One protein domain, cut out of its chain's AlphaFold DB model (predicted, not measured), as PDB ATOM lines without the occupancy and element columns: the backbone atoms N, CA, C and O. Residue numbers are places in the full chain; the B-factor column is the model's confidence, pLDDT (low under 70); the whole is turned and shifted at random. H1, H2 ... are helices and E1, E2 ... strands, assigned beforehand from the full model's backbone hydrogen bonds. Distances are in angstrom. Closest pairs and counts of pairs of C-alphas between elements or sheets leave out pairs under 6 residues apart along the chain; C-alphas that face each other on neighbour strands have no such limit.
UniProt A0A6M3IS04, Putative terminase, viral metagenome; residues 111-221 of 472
ATOM      1  N   THR A 111     -45.309 -40.713  26.379       88.25
ATOM      2  CA  THR A 111     -45.217 -41.768  27.393       88.25
ATOM      3  C   THR A 111     -45.817 -43.065  26.840       88.25
ATOM      4  O   THR A 111     -46.956 -43.039  26.372       88.25
ATOM      5  N   PRO A 112     -45.136 -44.227  26.899       84.19
ATOM      6  CA  PRO A 112     -45.672 -45.485  26.379       84.19
ATOM      7  C   PRO A 112     -46.722 -46.082  27.333       84.19
ATOM      8  O   PRO A 112     -46.501 -47.123  27.952       84.19
ATOM      9  N   VAL A 113     -47.865 -45.409  27.488       71.75
ATOM     10  CA  VAL A 113     -48.931 -45.794  28.421       71.75
ATOM     11  C   VAL A 113     -49.651 -47.061  27.927       71.75
ATOM     12  O   VAL A 113     -49.931 -47.198  26.735       71.75
ATOM     13  N   PRO A 114     -49.990 -48.007  28.823       54.03
ATOM     14  CA  PRO A 114     -50.749 -49.201  28.453       54.03
ATOM     15  C   PRO A 114     -52.105 -48.889  27.804       54.03
ATOM     16  O   PRO A 114     -52.835 -48.040  28.310       54.03
ATOM     17  N   GLY A 115     -52.471 -49.608  26.734       53.31
ATOM     18  CA  GLY A 115     -53.697 -49.358  25.958       53.31
ATOM     19  C   GLY A 115     -53.515 -48.428  24.753       53.31
ATOM     20  O   GLY A 115     -54.381 -48.387  23.883       53.31
ATOM     21  N   GLU A 116     -52.388 -47.712  24.694       54.22
ATOM     22  CA  GLU A 116     -52.114 -46.594  23.770       54.22
ATOM     23  C   GLU A 116     -50.771 -46.791  23.026       54.22
ATOM     24  O   GLU A 116     -50.164 -45.878  22.483       54.22
ATOM     25  N   ILE A 117     -50.260 -48.029  22.981       58.72
ATOM     26  CA  ILE A 117     -49.026 -48.350  22.245       58.72
ATOM     27  C   ILE A 117     -49.398 -48.965  20.895       58.72
ATOM     28  O   ILE A 117     -49.355 -50.187  20.686       58.72
ATOM     29  N   GLY A 118     -49.789 -48.082  19.976       64.25
ATOM     30  CA  GLY A 118     -50.113 -48.390  18.591       64.25
ATOM     31  C   GLY A 118     -48.885 -48.662  17.712       64.25
ATOM     32  O   GLY A 118     -47.996 -49.450  18.034       64.25
ATOM     33  N   TRP A 119     -48.867 -48.033  16.545       77.38
ATOM     34  CA  TRP A 119     -47.873 -48.219  15.486       77.38
ATOM     35  C   TRP A 119     -46.473 -47.697  15.854       77.38
ATOM     36  O   TRP A 119     -45.487 -48.230  15.356       77.38
ATOM     37  N   MET A 120     -46.367 -46.731  16.776       85.00
ATOM     38  CA  MET A 120     -45.100 -46.089  17.158       85.00
ATOM     39  C   MET A 120     -44.040 -47.077  17.654       85.00
ATOM     40  O   MET A 120     -42.860 -46.925  17.359       85.00
ATOM     41  N   PHE A 121     -44.428 -48.134  18.371       83.44
ATOM     42  CA  PHE A 121     -43.452 -49.145  18.775       83.44
ATOM     43  C   PHE A 121     -42.906 -49.931  17.575       83.44
ATOM     44  O   PHE A 121     -41.697 -50.093  17.456       83.44
ATOM     45  N   ASP A 122     -43.773 -50.409  16.683       77.12
ATOM     46  CA  ASP A 122     -43.338 -51.240  15.549       77.12
ATOM     47  C   ASP A 122     -42.593 -50.425  14.492       77.12
ATOM     48  O   ASP A 122     -41.628 -50.900  13.898       77.12
ATOM     49  N   ASP A 123     -43.054 -49.205  14.234       83.38
ATOM     50  CA  ASP A 123     -42.567 -48.397  13.121       83.38
ATOM     51  C   ASP A 123     -41.462 -47.423  13.540       83.38
ATOM     52  O   ASP A 123     -40.628 -47.091  12.703       83.38
ATOM     53  N   LEU A 124     -41.398 -47.016  14.814       88.56
ATOM     54  CA  LEU A 124     -40.327 -46.150  15.322       88.56
ATOM     55  C   LEU A 124     -39.345 -46.930  16.195       88.56
ATOM     56  O   LEU A 124     -38.156 -46.955  15.896       88.56
ATOM     57  N   TYR A 125     -39.814 -47.602  17.253       89.19
ATOM     58  CA  TYR A 125     -38.905 -48.253  18.206       89.19
ATOM     59  C   TYR A 125     -38.178 -49.468  17.616       89.19
ATOM     60  O   TYR A 125     -36.952 -49.540  17.680       89.19
ATOM     61  N   GLU A 126     -38.900 -50.430  17.031       83.31
ATOM     62  CA  GLU A 126     -38.279 -51.639  16.464       83.31
ATOM     63  C   GLU A 126     -37.409 -51.335  15.236       83.31
ATOM     64  O   GLU A 126     -36.485 -52.093  14.938       83.31
ATOM     65  N   ARG A 127     -37.676 -50.217  14.551       86.38
ATOM     66  CA  ARG A 127     -36.898 -49.742  13.400       86.38
ATOM     67  C   ARG A 127     -35.874 -48.672  13.762       86.38
ATOM     68  O   ARG A 127     -35.217 -48.141  12.871       86.38
ATOM     69  N   ALA A 128     -35.696 -48.367  15.042       92.12
ATOM     70  CA  ALA A 128     -34.710 -47.395  15.475       92.12
ATOM     71  C   ALA A 128     -33.304 -47.864  15.094       92.12
ATOM     72  O   ALA A 128     -32.880 -48.948  15.496       92.12
ATOM     73  N   ARG A 129     -32.563 -47.040  14.353       93.00
ATOM     74  CA  ARG A 129     -31.134 -47.231  14.071       93.00
ATOM     75  C   ARG A 129     -30.298 -47.058  15.327       93.00
ATOM     76  O   ARG A 129     -29.328 -47.785  15.529       93.00
ATOM     77  N   MET A 130     -30.692 -46.120  16.184       95.81
ATOM     78  CA  MET A 130     -30.036 -45.849  17.457       95.81
ATOM     79  C   MET A 130     -31.060 -45.848  18.588       95.81
ATOM     80  O   MET A 130     -32.100 -45.207  18.489       95.81
ATOM     81  N   ILE A 131     -30.739 -46.529  19.687       96.44
ATOM     82  CA  ILE A 131     -31.508 -46.466  20.930       96.44
ATOM     83  C   ILE A 131     -30.560 -46.079  22.063       96.44
ATOM     84  O   ILE A 131     -29.645 -46.837  22.392       96.44
ATOM     85  N   TYR A 132     -30.794 -44.915  22.658       96.88
ATOM     86  CA  TYR A 132     -30.140 -44.449  23.874       96.88
ATOM     87  C   TYR A 132     -31.021 -44.743  25.091       96.88
ATOM     88  O   TYR A 132     -32.229 -44.509  25.057       96.88
ATOM     89  N   ARG A 133     -30.429 -45.249  26.175       97.06
ATOM     90  CA  ARG A 133     -31.126 -45.573  27.426       97.06
ATOM     91  C   ARG A 133     -30.353 -45.034  28.613       97.06
ATOM     92  O   ARG A 133     -29.202 -45.424  28.828       97.06
ATOM     93  N   THR A 134     -31.004 -44.212  29.427       97.50
ATOM     94  CA  THR A 134     -30.406 -43.733  30.676       97.50
ATOM     95  C   THR A 134     -30.123 -44.888  31.639       97.50
ATOM     96  O   THR A 134     -30.584 -46.025  31.475       97.50
ATOM     97  N   LYS A 135     -29.312 -44.614  32.665       96.56
ATOM     98  CA  LYS A 135     -28.973 -45.612  33.683       96.56
ATOM     99  C   LYS A 135     -30.226 -46.134  34.396       96.56
ATOM    100  O   LYS A 135     -30.353 -47.346  34.540       96.56
ATOM    101  N   ALA A 136     -31.150 -45.247  34.773       96.38
ATOM    102  CA  ALA A 136     -32.389 -45.617  35.457       96.38
ATOM    103  C   ALA A 136     -33.231 -46.602  34.628       96.38
ATOM    104  O   ALA A 136     -33.645 -47.646  35.133       96.38
ATOM    105  N   VAL A 137     -33.394 -46.330  33.329       96.00
ATOM    106  CA  VAL A 137     -34.112 -47.223  32.405       96.00
ATOM    107  C   VAL A 137     -33.424 -48.584  32.292       96.00
ATOM    108  O   VAL A 137     -34.081 -49.622  32.365       96.00
ATOM    109  N   ARG A 138     -32.095 -48.613  32.130       96.00
ATOM    110  CA  ARG A 138     -31.340 -49.874  32.010       96.00
ATOM    111  C   ARG A 138     -31.420 -50.730  33.265       96.00
ATOM    112  O   ARG A 138     -31.597 -51.942  33.152       96.00
ATOM    113  N   ASP A 139     -31.289 -50.111  34.432       95.75
ATOM    114  CA  ASP A 139     -31.367 -50.811  35.711       95.75
ATOM    115  C   ASP A 139     -32.755 -51.432  35.898       95.75
ATOM    116  O   ASP A 139     -32.846 -52.614  36.234       95.75
ATOM    117  N   ARG A 140     -33.825 -50.692  35.568       93.81
ATOM    118  CA  ARG A 140     -35.194 -51.219  35.629       93.81
ATOM    119  C   ARG A 140     -35.435 -52.342  34.620       93.81
ATOM    120  O   ARG A 140     -36.018 -53.361  34.976       93.81
ATOM    121  N   ILE A 141     -34.952 -52.224  33.379       89.88
ATOM    122  CA  ILE A 141     -35.058 -53.321  32.397       89.88
ATOM    123  C   ILE A 141     -34.352 -54.576  32.921       89.88
ATOM    124  O   ILE A 141     -34.932 -55.659  32.890       89.88
ATOM    125  N   LYS A 142     -33.136 -54.434  33.458       89.94
ATOM    126  CA  LYS A 142     -32.386 -55.550  34.042       89.94
ATOM    127  C   LYS A 142     -33.126 -56.191  35.213       89.94
ATOM    128  O   LYS A 142     -33.125 -57.412  35.321       89.94
ATOM    129  N   GLU A 143     -33.750 -55.394  36.073       88.69
ATOM    130  CA  GLU A 143     -34.581 -55.888  37.172       88.69
ATOM    131  C   GLU A 143     -35.777 -56.704  36.654       88.69
ATOM    132  O   GLU A 143     -36.020 -57.813  37.127       88.69
ATOM    133  N   ARG A 144     -36.488 -56.192  35.642       80.62
ATOM    134  CA  ARG A 144     -37.723 -56.799  35.118       80.62
ATOM    135  C   ARG A 144     -37.486 -58.033  34.255       80.62
ATOM    136  O   ARG A 144     -38.258 -58.989  34.318       80.62
ATOM    137  N   THR A 145     -36.458 -58.015  33.411       77.81
ATOM    138  CA  THR A 145     -36.239 -59.054  32.392       77.81
ATOM    139  C   THR A 145     -34.993 -59.898  32.644       77.81
ATOM    140  O   THR A 145     -34.826 -60.940  32.011       77.81
ATOM    141  N   GLY A 146     -34.106 -59.467  33.545       79.56
ATOM    142  CA  GLY A 146     -32.770 -60.038  33.714       79.56
ATOM    143  C   GLY A 146     -31.781 -59.644  32.610       79.56
ATOM    144  O   GLY A 146     -30.614 -60.034  32.670       79.56
ATOM    145  N   GLU A 147     -32.214 -58.887  31.598       81.50
ATOM    146  CA  GLU A 147     -31.394 -58.530  30.442       81.50
ATOM    147  C   GLU A 147     -30.537 -57.294  30.722       81.50
ATOM    148  O   GLU A 147     -31.017 -56.261  31.184       81.50
ATOM    149  N   VAL A 148     -29.247 -57.376  30.400       89.44
ATOM    150  CA  VAL A 148     -28.337 -56.231  30.480       89.44
ATOM    151  C   VAL A 148     -28.236 -55.598  29.101       89.44
ATOM    152  O   VAL A 148     -27.563 -56.125  28.217       89.44
ATOM    153  N   LEU A 149     -28.898 -54.456  28.927       89.81
ATOM    154  CA  LEU A 149     -28.847 -53.687  27.686       89.81
ATOM    155  C   LEU A 149     -27.738 -52.621  27.721       89.81
ATOM    156  O   LEU A 149     -27.460 -52.047  28.780       89.81
ATOM    157  N   PRO A 150     -27.102 -52.320  26.573       95.62
ATOM    158  CA  PRO A 150     -26.133 -51.236  26.489       95.62
ATOM    159  C   PRO A 150     -26.822 -49.866  26.593       95.62
ATOM    160  O   PRO A 150     -28.013 -49.729  26.307       95.62
ATOM    161  N   GLU A 151     -26.052 -48.849  26.993       97.12
ATOM    162  CA  GLU A 151     -26.492 -47.442  27.015       97.12
ATOM    163  C   GLU A 151     -26.886 -46.960  25.628       97.12
ATOM    164  O   GLU A 151     -27.953 -46.390  25.446       97.12
ATOM    165  N   ILE A 152     -26.027 -47.249  24.652       96.88
ATOM    166  CA  ILE A 152     -26.242 -46.960  23.244       96.88
ATOM    167  C   ILE A 152     -26.306 -48.294  22.521       96.88
ATOM    168  O   ILE A 152     -25.361 -49.087  22.556       96.88
ATOM    169  N   GLN A 153     -27.423 -48.537  21.855       94.00
ATOM    170  CA  GLN A 153     -27.600 -49.659  20.955       94.00
ATOM    171  C   GLN A 153     -27.701 -49.133  19.529       94.00
ATOM    172  O   GLN A 153     -28.616 -48.376  19.221       94.00
ATOM    173  N   ILE A 154     -26.794 -49.582  18.666       93.25
ATOM    174  CA  ILE A 154     -26.896 -49.391  17.218       93.25
ATOM    175  C   ILE A 154     -27.493 -50.664  16.618       93.25
ATOM    176  O   ILE A 154     -27.056 -51.771  16.953       93.25
ATOM    177  N   THR A 155     -28.521 -50.522  15.790       88.94
ATOM    178  CA  THR A 155     -29.183 -51.636  15.101       88.94
ATOM    179  C   THR A 155     -28.747 -51.708  13.639       88.94
ATOM    180  O   THR A 155     -28.008 -50.862  13.145       88.94
ATOM    181  N   ASP A 156     -29.184 -52.754  12.950       85.62
ATOM    182  CA  ASP A 156     -29.038 -52.950  11.508       85.62
ATOM    183  C   ASP A 156     -30.169 -52.294  10.696       85.62
ATOM    184  O   ASP A 156     -30.288 -52.545   9.497       85.62
ATOM    185  N   SER A 157     -31.005 -51.461  11.330       81.94
ATOM    186  CA  SER A 157     -32.099 -50.776  10.646       81.94
ATOM    187  C   SER A 157     -31.582 -49.799   9.591       81.94
ATOM    188  O   SER A 157     -30.704 -48.972   9.852       81.94
ATOM    189  N   SER A 158     -32.173 -49.868   8.398       83.38
ATOM    190  CA  SER A 158     -31.951 -48.893   7.330       83.38
ATOM    191  C   SER A 158     -32.663 -47.567   7.581       83.38
ATOM    192  O   SER A 158     -32.272 -46.566   6.989       83.38
ATOM    193  N   GLU A 159     -33.673 -47.541   8.452       86.50
ATOM    194  CA  GLU A 159     -34.404 -46.319   8.796       86.50
ATOM    195  C   GLU A 159     -33.512 -45.364   9.588       86.50
ATOM    196  O   GLU A 159     -32.620 -45.810  10.306       86.50
ATOM    197  N   ASP A 160     -33.737 -44.056   9.478       89.69
ATOM    198  CA  ASP A 160     -32.969 -43.052  10.222       89.69
ATOM    199  C   ASP A 160     -33.727 -42.565  11.461       89.69
ATOM    200  O   ASP A 160     -34.089 -41.403  11.601       89.69
ATOM    201  N   VAL A 161     -34.036 -43.512  12.348       94.06
ATOM    202  CA  VAL A 161     -34.788 -43.245  13.578       94.06
ATOM    203  C   VAL A 161     -33.868 -43.375  14.789       94.06
ATOM    204  O   VAL A 161     -33.224 -44.411  14.988       94.06
ATOM    205  N   ALA A 162     -33.843 -42.341  15.629       96.00
ATOM    206  CA  ALA A 162     -33.172 -42.351  16.923       96.00
ATOM    207  C   ALA A 162     -34.203 -42.319  18.056       96.00
ATOM    208  O   ALA A 162     -35.101 -41.481  18.076       96.00
ATOM    209  N   VAL A 163     -34.063 -43.229  19.020       95.69
ATOM    210  CA  VAL A 163     -34.917 -43.301  20.209       95.69
ATOM    211  C   VAL A 163     -34.101 -42.961  21.443       95.69
ATOM    212  O   VAL A 163     -33.045 -43.546  21.681       95.69
ATOM    213  N   ILE A 164     -34.636 -42.069  22.271       96.38
ATOM    214  CA  ILE A 164     -34.081 -41.715  23.576       96.38
ATOM    215  C   ILE A 164     -35.071 -42.182  24.641       96.38
ATOM    216  O   ILE A 164     -36.199 -41.706  24.699       96.38
ATOM    217  N   MET A 165     -34.649 -43.126  25.478       95.75
ATOM    218  CA  MET A 165     -35.419 -43.589  26.630       95.75
ATOM    219  C   MET A 165     -34.875 -42.924  27.892       95.75
ATOM    220  O   MET A 165     -33.737 -43.196  28.289       95.75
ATOM    221  N   ALA A 166     -35.698 -42.087  28.516       95.44
ATOM    222  CA  ALA A 166     -35.419 -41.429  29.785       95.44
ATOM    223  C   ALA A 166     -36.513 -41.766  30.804       95.44
ATOM    224  O   ALA A 166     -37.678 -41.947  30.444       95.44
ATOM    225  N   ALA A 167     -36.122 -41.864  32.068       96.19
ATOM    226  CA  ALA A 167     -37.005 -42.062  33.201       96.19
ATOM    227  C   ALA A 167     -37.317 -40.724  33.881       96.19
ATOM    228  O   ALA A 167     -36.559 -39.759  33.791       96.19
ATOM    229  N   THR A 168     -38.402 -40.690  34.647       95.38
ATOM    230  CA  THR A 168     -38.704 -39.607  35.587       95.38
ATOM    231  C   THR A 168     -37.532 -39.359  36.541       95.38
ATOM    232  O   THR A 168     -37.215 -38.211  36.838       95.38
ATOM    233  N   ASP A 169     -36.842 -40.426  36.952       94.94
ATOM    234  CA  ASP A 169     -35.647 -40.392  37.804       94.94
ATOM    235  C   ASP A 169     -34.473 -39.599  37.204       94.94
ATOM    236  O   ASP A 169     -33.590 -39.169  37.944       94.94
ATOM    237  N   ASP A 170     -34.451 -39.381  35.886       94.38
ATOM    238  CA  ASP A 170     -33.398 -38.612  35.219       94.38
ATOM    239  C   ASP A 170     -33.653 -37.093  35.258       94.38
ATOM    240  O   ASP A 170     -32.783 -36.311  34.868       94.38
ATOM    241  N   ASN A 171     -34.829 -36.651  35.720       94.12
ATOM    242  CA  ASN A 171     -35.167 -35.233  35.770       94.12
ATOM    243  C   ASN A 171     -34.645 -34.583  37.070       94.12
ATOM    244  O   ASN A 171     -35.142 -34.891  38.160       94.12
ATOM    245  N   PRO A 172     -33.687 -33.636  36.987       92.69
ATOM    246  CA  PRO A 172     -33.072 -33.028  38.164       92.69
ATOM    247  C   PRO A 172     -34.054 -32.221  39.023       92.69
ATOM    248  O   PRO A 172     -33.794 -32.044  40.212       92.69
ATOM    249  N   ILE A 173     -35.196 -31.784  38.472       94.69
ATOM    250  CA  ILE A 173     -36.184 -30.989  39.219       94.69
ATOM    251  C   ILE A 173     -36.729 -31.736  40.443       94.69
ATOM    252  O   ILE A 173     -37.076 -31.118  41.446       94.69
ATOM    253  N   TYR A 174     -36.764 -33.073  40.409       92.75
ATOM    254  CA  TYR A 174     -37.263 -33.861  41.532       92.75
ATOM    255  C   TYR A 174     -36.339 -33.819  42.748       92.75
ATOM    256  O   TYR A 174     -36.807 -34.037  43.862       92.75
ATOM    257  N   ALA A 175     -35.054 -33.492  42.574       92.31
ATOM    258  CA  ALA A 175     -34.167 -33.238  43.705       92.31
ATOM    259  C   ALA A 175     -34.570 -31.958  44.450       92.31
ATOM    260  O   ALA A 175     -34.634 -31.956  45.682       92.31
ATOM    261  N   ASP A 176     -34.907 -30.903  43.706       94.19
ATOM    262  CA  ASP A 176     -35.353 -29.631  44.275       94.19
ATOM    263  C   ASP A 176     -36.734 -29.782  44.933       94.19
ATOM    264  O   ASP A 176     -36.912 -29.411  46.094       94.19
ATOM    265  N   LEU A 177     -37.681 -30.446  44.262       94.00
ATOM    266  CA  LEU A 177     -39.014 -30.726  44.815       94.00
ATOM    267  C   LEU A 177     -38.963 -31.622  46.066       94.00
ATOM    268  O   LEU A 177     -39.724 -31.415  47.017       94.00
ATOM    269  N   ALA A 178     -38.058 -32.605  46.103       94.00
ATOM    270  CA  ALA A 178     -37.846 -33.434  47.285       94.00
ATOM    271  C   ALA A 178     -37.288 -32.621  48.459       94.00
ATOM    272  O   ALA A 178     -37.711 -32.819  49.601       94.00
ATOM    273  N   LYS A 179     -36.395 -31.662  48.189       94.31
ATOM    274  CA  LYS A 179     -35.878 -30.741  49.203       94.31
ATOM    275  C   LYS A 179     -36.983 -29.840  49.761       94.31
ATOM    276  O   LYS A 179     -37.120 -29.752  50.978       94.31
ATOM    277  N   GLU A 180     -37.817 -29.251  48.908       94.25
ATOM    278  CA  GLU A 180     -38.964 -28.440  49.347       94.25
ATOM    279  C   GLU A 180     -39.943 -29.252  50.209       94.25
ATOM    280  O   GLU A 180     -40.396 -28.799  51.266       94.25
ATOM    281  N   LYS A 181     -40.240 -30.496  49.807       93.25
ATOM    282  CA  LYS A 181     -41.076 -31.408  50.602       93.25
ATOM    283  C   LYS A 181     -40.413 -31.762  51.937       93.25
ATOM    284  O   LYS A 181     -41.109 -31.821  52.949       93.25
ATOM    285  N   SER A 182     -39.091 -31.947  51.950       94.50
ATOM    286  CA  SER A 182     -38.315 -32.220  53.168       94.50
ATOM    287  C   SER A 182     -38.430 -31.084  54.182       94.50
ATOM    288  O   SER A 182     -38.670 -31.324  55.364       94.50
ATOM    289  N   GLU A 183     -38.294 -29.840  53.717       94.94
ATOM    290  CA  GLU A 183     -38.420 -28.637  54.548       94.94
ATOM    291  C   GLU A 183     -39.836 -28.501  55.119       94.94
ATOM    292  O   GLU A 183     -40.004 -28.205  56.303       94.94
ATOM    293  N   ARG A 184     -40.859 -28.793  54.309       94.44
ATOM    294  CA  ARG A 184     -42.265 -28.749  54.732       94.44
ATOM    295  C   ARG A 184     -42.626 -29.826  55.757       94.44
ATOM    296  O   ARG A 184     -43.399 -29.554  56.670       94.44
ATOM    297  N   GLU A 185     -42.114 -31.043  55.596       93.88
ATOM    298  CA  GLU A 185     -42.412 -32.179  56.484       93.88
ATOM    299  C   GLU A 185     -41.461 -32.271  57.687       93.88
ATOM    300  O   GLU A 185     -41.691 -33.073  58.591       93.88
ATOM    301  N   GLY A 186     -40.393 -31.467  57.717       93.12
ATOM    302  CA  GLY A 186     -39.398 -31.488  58.789       93.12
ATOM    303  C   GLY A 186     -38.592 -32.791  58.860       93.12
ATOM    304  O   GLY A 186     -38.030 -33.105  59.908       93.12
ATOM    305  N   ARG A 187     -38.531 -33.561  57.764       94.06
ATOM    306  CA  ARG A 187     -37.762 -34.811  57.643       94.06
ATOM    307  C   ARG A 187     -36.999 -34.834  56.316       94.06
ATOM    308  O   ARG A 187     -37.516 -34.307  55.338       94.06
ATOM    309  N   PRO A 188     -35.809 -35.451  56.237       94.06
ATOM    310  CA  PRO A 188     -35.114 -35.608  54.963       94.06
ATOM    311  C   PRO A 188     -35.897 -36.553  54.037       94.06
ATOM    312  O   PRO A 188     -36.277 -37.646  54.454       94.06
ATOM    313  N   ILE A 189     -36.135 -36.117  52.800       93.25
ATOM    314  CA  ILE A 189     -36.785 -36.869  51.721       93.25
ATOM    315  C   ILE A 189     -35.864 -36.822  50.507       93.25
ATOM    316  O   ILE A 189     -35.446 -35.756  50.055       93.25
ATOM    317  N   THR A 190     -35.536 -37.991  49.978       94.88
ATOM    318  CA  THR A 190     -34.732 -38.131  48.762       94.88
ATOM    319  C   THR A 190     -35.582 -37.953  47.501       94.88
ATOM    320  O   THR A 190     -36.801 -38.122  47.525       94.88
ATOM    321  N   ALA A 191     -34.941 -37.650  46.365       92.69
ATOM    322  CA  ALA A 191     -35.626 -37.581  45.069       92.69
ATOM    323  C   ALA A 191     -36.342 -38.900  44.731       92.69
ATOM    324  O   ALA A 191     -37.478 -38.886  44.270       92.69
ATOM    325  N   THR A 192     -35.707 -40.038  45.026       91.88
ATOM    326  CA  THR A 192     -36.300 -41.363  44.823       91.88
ATOM    327  C   THR A 192     -37.548 -41.553  45.677       91.88
ATOM    328  O   THR A 192     -38.585 -41.888  45.124       91.88
ATOM    329  N   GLU A 193     -37.506 -41.244  46.978       90.94
ATOM    330  CA  GLU A 193     -38.692 -41.340  47.848       90.94
ATOM    331  C   GLU A 193     -39.818 -40.395  47.414       90.94
ATOM    332  O   GLU A 193     -40.996 -40.726  47.535       90.94
ATOM    333  N   TYR A 194     -39.475 -39.208  46.904       93.56
ATOM    334  CA  TYR A 194     -40.459 -38.282  46.351       93.56
ATOM    335  C   TYR A 194     -41.152 -38.874  45.118       93.56
ATOM    336  O   TYR A 194     -42.379 -38.827  45.015       93.56
ATOM    337  N   ILE A 195     -40.375 -39.440  44.192       93.56
ATOM    338  CA  ILE A 195     -40.888 -40.084  42.978       93.56
ATOM    339  C   ILE A 195     -41.705 -41.333  43.341       93.56
ATOM    340  O   ILE A 195     -42.786 -41.529  42.789       93.56
ATOM    341  N   ASP A 196     -41.242 -42.145  44.290       90.94
ATOM    342  CA  ASP A 196     -41.958 -43.328  44.778       90.94
ATOM    343  C   ASP A 196     -43.339 -42.950  45.330       90.94
ATOM    344  O   ASP A 196     -44.337 -43.579  44.984       90.94
ATOM    345  N   ASP A 197     -43.424 -41.876  46.122       89.88
ATOM    346  CA  ASP A 197     -44.697 -41.356  46.630       89.88
ATOM    347  C   ASP A 197     -45.611 -40.866  45.493       89.88
ATOM    348  O   ASP A 197     -46.806 -41.161  45.492       89.88
ATOM    349  N   MET A 198     -45.051 -40.198  44.477       90.62
ATOM    350  CA  MET A 198     -45.798 -39.737  43.299       90.62
ATOM    351  C   MET A 198     -46.424 -40.899  42.512       90.62
ATOM    352  O   MET A 198     -47.550 -40.781  42.025       90.62
ATOM    353  N   PHE A 199     -45.720 -42.027  42.400       89.44
ATOM    354  CA  PHE A 199     -46.203 -43.217  41.696       89.44
ATOM    355  C   PHE A 199     -46.919 -44.233  42.597       89.44
ATOM    356  O   PHE A 199     -47.466 -45.204  42.075       89.44
ATOM    357  N   SER A 200     -47.001 -43.998  43.912       86.88
ATOM    358  CA  SER A 200     -47.649 -44.899  44.883       86.88
ATOM    359  C   SER A 200     -49.132 -45.165  44.595       86.88
ATOM    360  O   SER A 200     -49.682 -46.184  45.009       86.88
ATOM    361  N   ILE A 201     -49.777 -44.269  43.840       80.12
ATOM    362  CA  ILE A 201     -51.165 -44.413  43.386       80.12
ATOM    363  C   ILE A 201     -51.353 -45.558  42.381       80.12
ATOM    364  O   ILE A 201     -52.479 -46.013  42.177       80.12
ATOM    365  N   TYR A 202     -50.281 -46.014  41.728       79.44
ATOM    366  CA  TYR A 202     -50.331 -47.090  40.748       79.44
ATOM    367  C   TYR A 202     -49.964 -48.417  41.412       79.44
ATOM    368  O   TYR A 202     -48.828 -48.630  41.820       79.44
ATOM    369  N   ALA A 203     -50.931 -49.332  41.482       72.94
ATOM    370  CA  ALA A 203     -50.699 -50.688  41.984       72.94
ATOM    371  C   ALA A 203     -50.066 -51.620  40.930       72.94
ATOM    372  O   ALA A 203     -49.465 -52.630  41.284       72.94
ATOM    373  N   ASP A 204     -50.227 -51.300  39.642       75.62
ATOM    374  CA  ASP A 204     -49.693 -52.093  38.531       75.62
ATOM    375  C   ASP A 204     -48.254 -51.664  38.213       75.62
ATOM    376  O   ASP A 204     -48.009 -50.552  37.736       75.62
ATOM    377  N   GLU A 205     -47.300 -52.564  38.446       80.75
ATOM    378  CA  GLU A 205     -45.892 -52.331  38.127       80.75
ATOM    379  C   GLU A 205     -45.643 -52.053  36.642       80.75
ATOM    380  O   GLU A 205     -44.726 -51.303  36.327       80.75
ATOM    381  N   ASP A 206     -46.446 -52.590  35.720       76.31
ATOM    382  CA  ASP A 206     -46.284 -52.298  34.291       76.31
ATOM    383  C   ASP A 206     -46.686 -50.851  33.963       76.31
ATOM    384  O   ASP A 206     -46.151 -50.237  33.036       76.31
ATOM    385  N   VAL A 207     -47.621 -50.278  34.728       81.06
ATOM    386  CA  VAL A 207     -47.983 -48.857  34.620       81.06
ATOM    387  C   VAL A 207     -46.845 -47.987  35.145       81.06
ATOM    388  O   VAL A 207     -46.558 -46.947  34.548       81.06
ATOM    389  N   ILE A 208     -46.164 -48.421  36.210       87.88
ATOM    390  CA  ILE A 208     -44.954 -47.762  36.717       87.88
ATOM    391  C   ILE A 208     -43.832 -47.863  35.675       87.88
ATOM    392  O   ILE A 208     -43.242 -46.847  35.324       87.88
ATOM    393  N   ASP A 209     -43.575 -49.046  35.116       89.19
ATOM    394  CA  ASP A 209     -42.564 -49.264  34.075       89.19
ATOM    395  C   ASP A 209     -42.778 -48.334  32.870       89.19
ATOM    396  O   ASP A 209     -41.839 -47.696  32.388       89.19
ATOM    397  N   ALA A 210     -44.026 -48.196  32.425       88.19
ATOM    398  CA  ALA A 210     -44.401 -47.292  31.348       88.19
ATOM    399  C   ALA A 210     -44.231 -45.810  31.713       88.19
ATOM    400  O   ALA A 210     -43.594 -45.063  30.972       88.19
ATOM    401  N   ARG A 211     -44.816 -45.369  32.834       89.12
ATOM    402  CA  ARG A 211     -44.922 -43.940  33.175       89.12
ATOM    403  C   ARG A 211     -43.670 -43.368  33.826       89.12
ATOM    404  O   ARG A 211     -43.344 -42.215  33.578       89.12
ATOM    405  N   ARG A 212     -42.992 -44.154  34.661       93.19
ATOM    406  CA  ARG A 212     -41.770 -43.738  35.353       93.19
ATOM    407  C   ARG A 212     -40.534 -43.995  34.513       93.19
ATOM    408  O   ARG A 212     -39.649 -43.154  34.479       93.19
ATOM    409  N   TYR A 213     -40.459 -45.140  33.839       93.25
ATOM    410  CA  TYR A 213     -39.232 -45.565  33.160       93.25
ATOM    411  C   TYR A 213     -39.324 -45.529  31.630       93.25
ATOM    412  O   TYR A 213     -38.358 -45.889  30.959       93.25
ATOM    413  N   GLY A 214     -40.460 -45.129  31.049       90.12
ATOM    414  CA  GLY A 214     -40.621 -45.086  29.594       90.12
ATOM    415  C   GLY A 214     -40.460 -46.461  28.934       90.12
ATOM    416  O   GLY A 214     -40.057 -46.559  27.773       90.12
ATOM    417  N   ILE A 215     -40.714 -47.548  29.669       88.19
ATOM    418  CA  ILE A 215     -40.563 -48.912  29.163       88.19
ATOM    419  C   ILE A 215     -41.857 -49.315  28.459       88.19
ATOM    420  O   ILE A 215     -42.936 -49.340  29.046       88.19
ATOM    421  N   PHE A 216     -41.753 -49.687  27.185       76.94
ATOM    422  CA  PHE A 216     -42.905 -50.160  26.424       76.94
ATOM    423  C   PHE A 216     -43.494 -51.443  27.026       76.94
ATOM    424  O   PHE A 216     -42.866 -52.507  26.984       76.94
ATOM    425  N   ARG A 217     -44.768 -51.386  27.446       61.69
ATOM    426  CA  ARG A 217     -45.550 -52.560  27.889       61.69
ATOM    427  C   ARG A 217     -45.627 -53.670  26.830       61.69
ATOM    428  O   ARG A 217     -45.857 -54.830  27.152       61.69
ATOM    429  N   ARG A 218     -45.342 -53.387  25.552       51.94
ATOM    430  CA  ARG A 218     -45.223 -54.425  24.503       51.94
ATOM    431  C   ARG A 218     -44.169 -55.503  24.792       51.94
ATOM    432  O   ARG A 218     -44.215 -56.560  24.156       51.94
ATOM    433  N   LEU A 219     -43.277 -55.287  25.761       49.56
ATOM    434  CA  LEU A 219     -42.431 -56.333  26.341       49.56
ATOM    435  C   LEU A 219     -43.189 -57.248  27.331       49.56
ATOM    436  O   LEU A 219     -42.917 -58.449  27.371       49.56
ATOM    437  N   SER A 220     -44.181 -56.743  28.074       52.56
ATOM    438  CA  SER A 220     -44.905 -57.482  29.119       52.56
ATOM    439  C   SER A 220     -46.112 -58.297  28.614       52.56
ATOM    440  O   SER A 220     -46.372 -59.372  29.159       52.56
ATOM    441  N   GLY A 221     -46.762 -57.900  27.507       64.38
ATOM    442  CA  GLY A 221     -47.941 -58.589  26.939       64.38
ATOM    443  C   GLY A 221     -47.666 -59.728  25.936       64.38
ATOM    444  O   GLY A 221     -48.600 -60.378  25.458       64.38
TER     445      GLY A 221
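Overview. This is residues 111 to 221 of the 472 residues of the protein "Putative terminase" of viral metagenome (UniProt A0A6M3IS04). This is a rod with a small three-stranded sheet at one end and a corner of two helices, H3 and H4, at the other; H2 and H5 lie side by side between them, and H1 grazes the sheet. The printed part has 111 residues, in the order H1 E1 H2 E2 E3 H3 H4 H5. The sheet is mixed, in order E2 E1 E3, and the class is mostly helix. The whole is only just loose, close to compact, with a radius of gyration of the C-alphas of 15.9 A; it spans 55 by 26 by 23 A.

Along the chain. Find C-alpha 130 at (-30.036, -45.849, 17.457), where E1, residues 130 to 133, begins. Beside it look for E2, residues 152 to 154, and E3, residues 162 to 165. H1 is residues 119 to 125, and H2 runs 15.3 A over residues 135 to 145. H3, residues 173 to 185, is 18.4 A long; H4, residues 191 to 199, is 12.5 A. H5, residues 205 to 213, ends at C-alpha 213, (-39.232, -45.565, 33.160).

Arrangement. E1 and E3 are parallel, with N 132 and O 163 2.8 A apart; E2 and E1 are antiparallel, with N 131 and O 153 2.9 A apart. H1 only grazes the sheet with residues 124 to 125, H2 with 135 to 139. H2 and H5 touch, their closest C-alphas, of Val 137 and Tyr 213, 5.4 A apart, at a shallow tilt of 18 degrees, opposite ways. H4 and H5 are close but not clearly touching, at 6.9 A between the C-alphas of Phe 199 and Ile 208. H3, with residues 174 to 179 alone, touches H4 about perpendicular at 86 degrees, closest at the C-alphas of Ala 175 and Ala 191, 4.8 A. In the five helices every O i to N i+4 pair is within hydrogen-bond range.

Size, cuts and confidence. The two farthest C-alphas, of Ser 158 and Gly 186, are 54.8 A apart. The printed part has no cut and no long link. Look for pLDDT under 70 at residues 114 to 118 and 217 to 221.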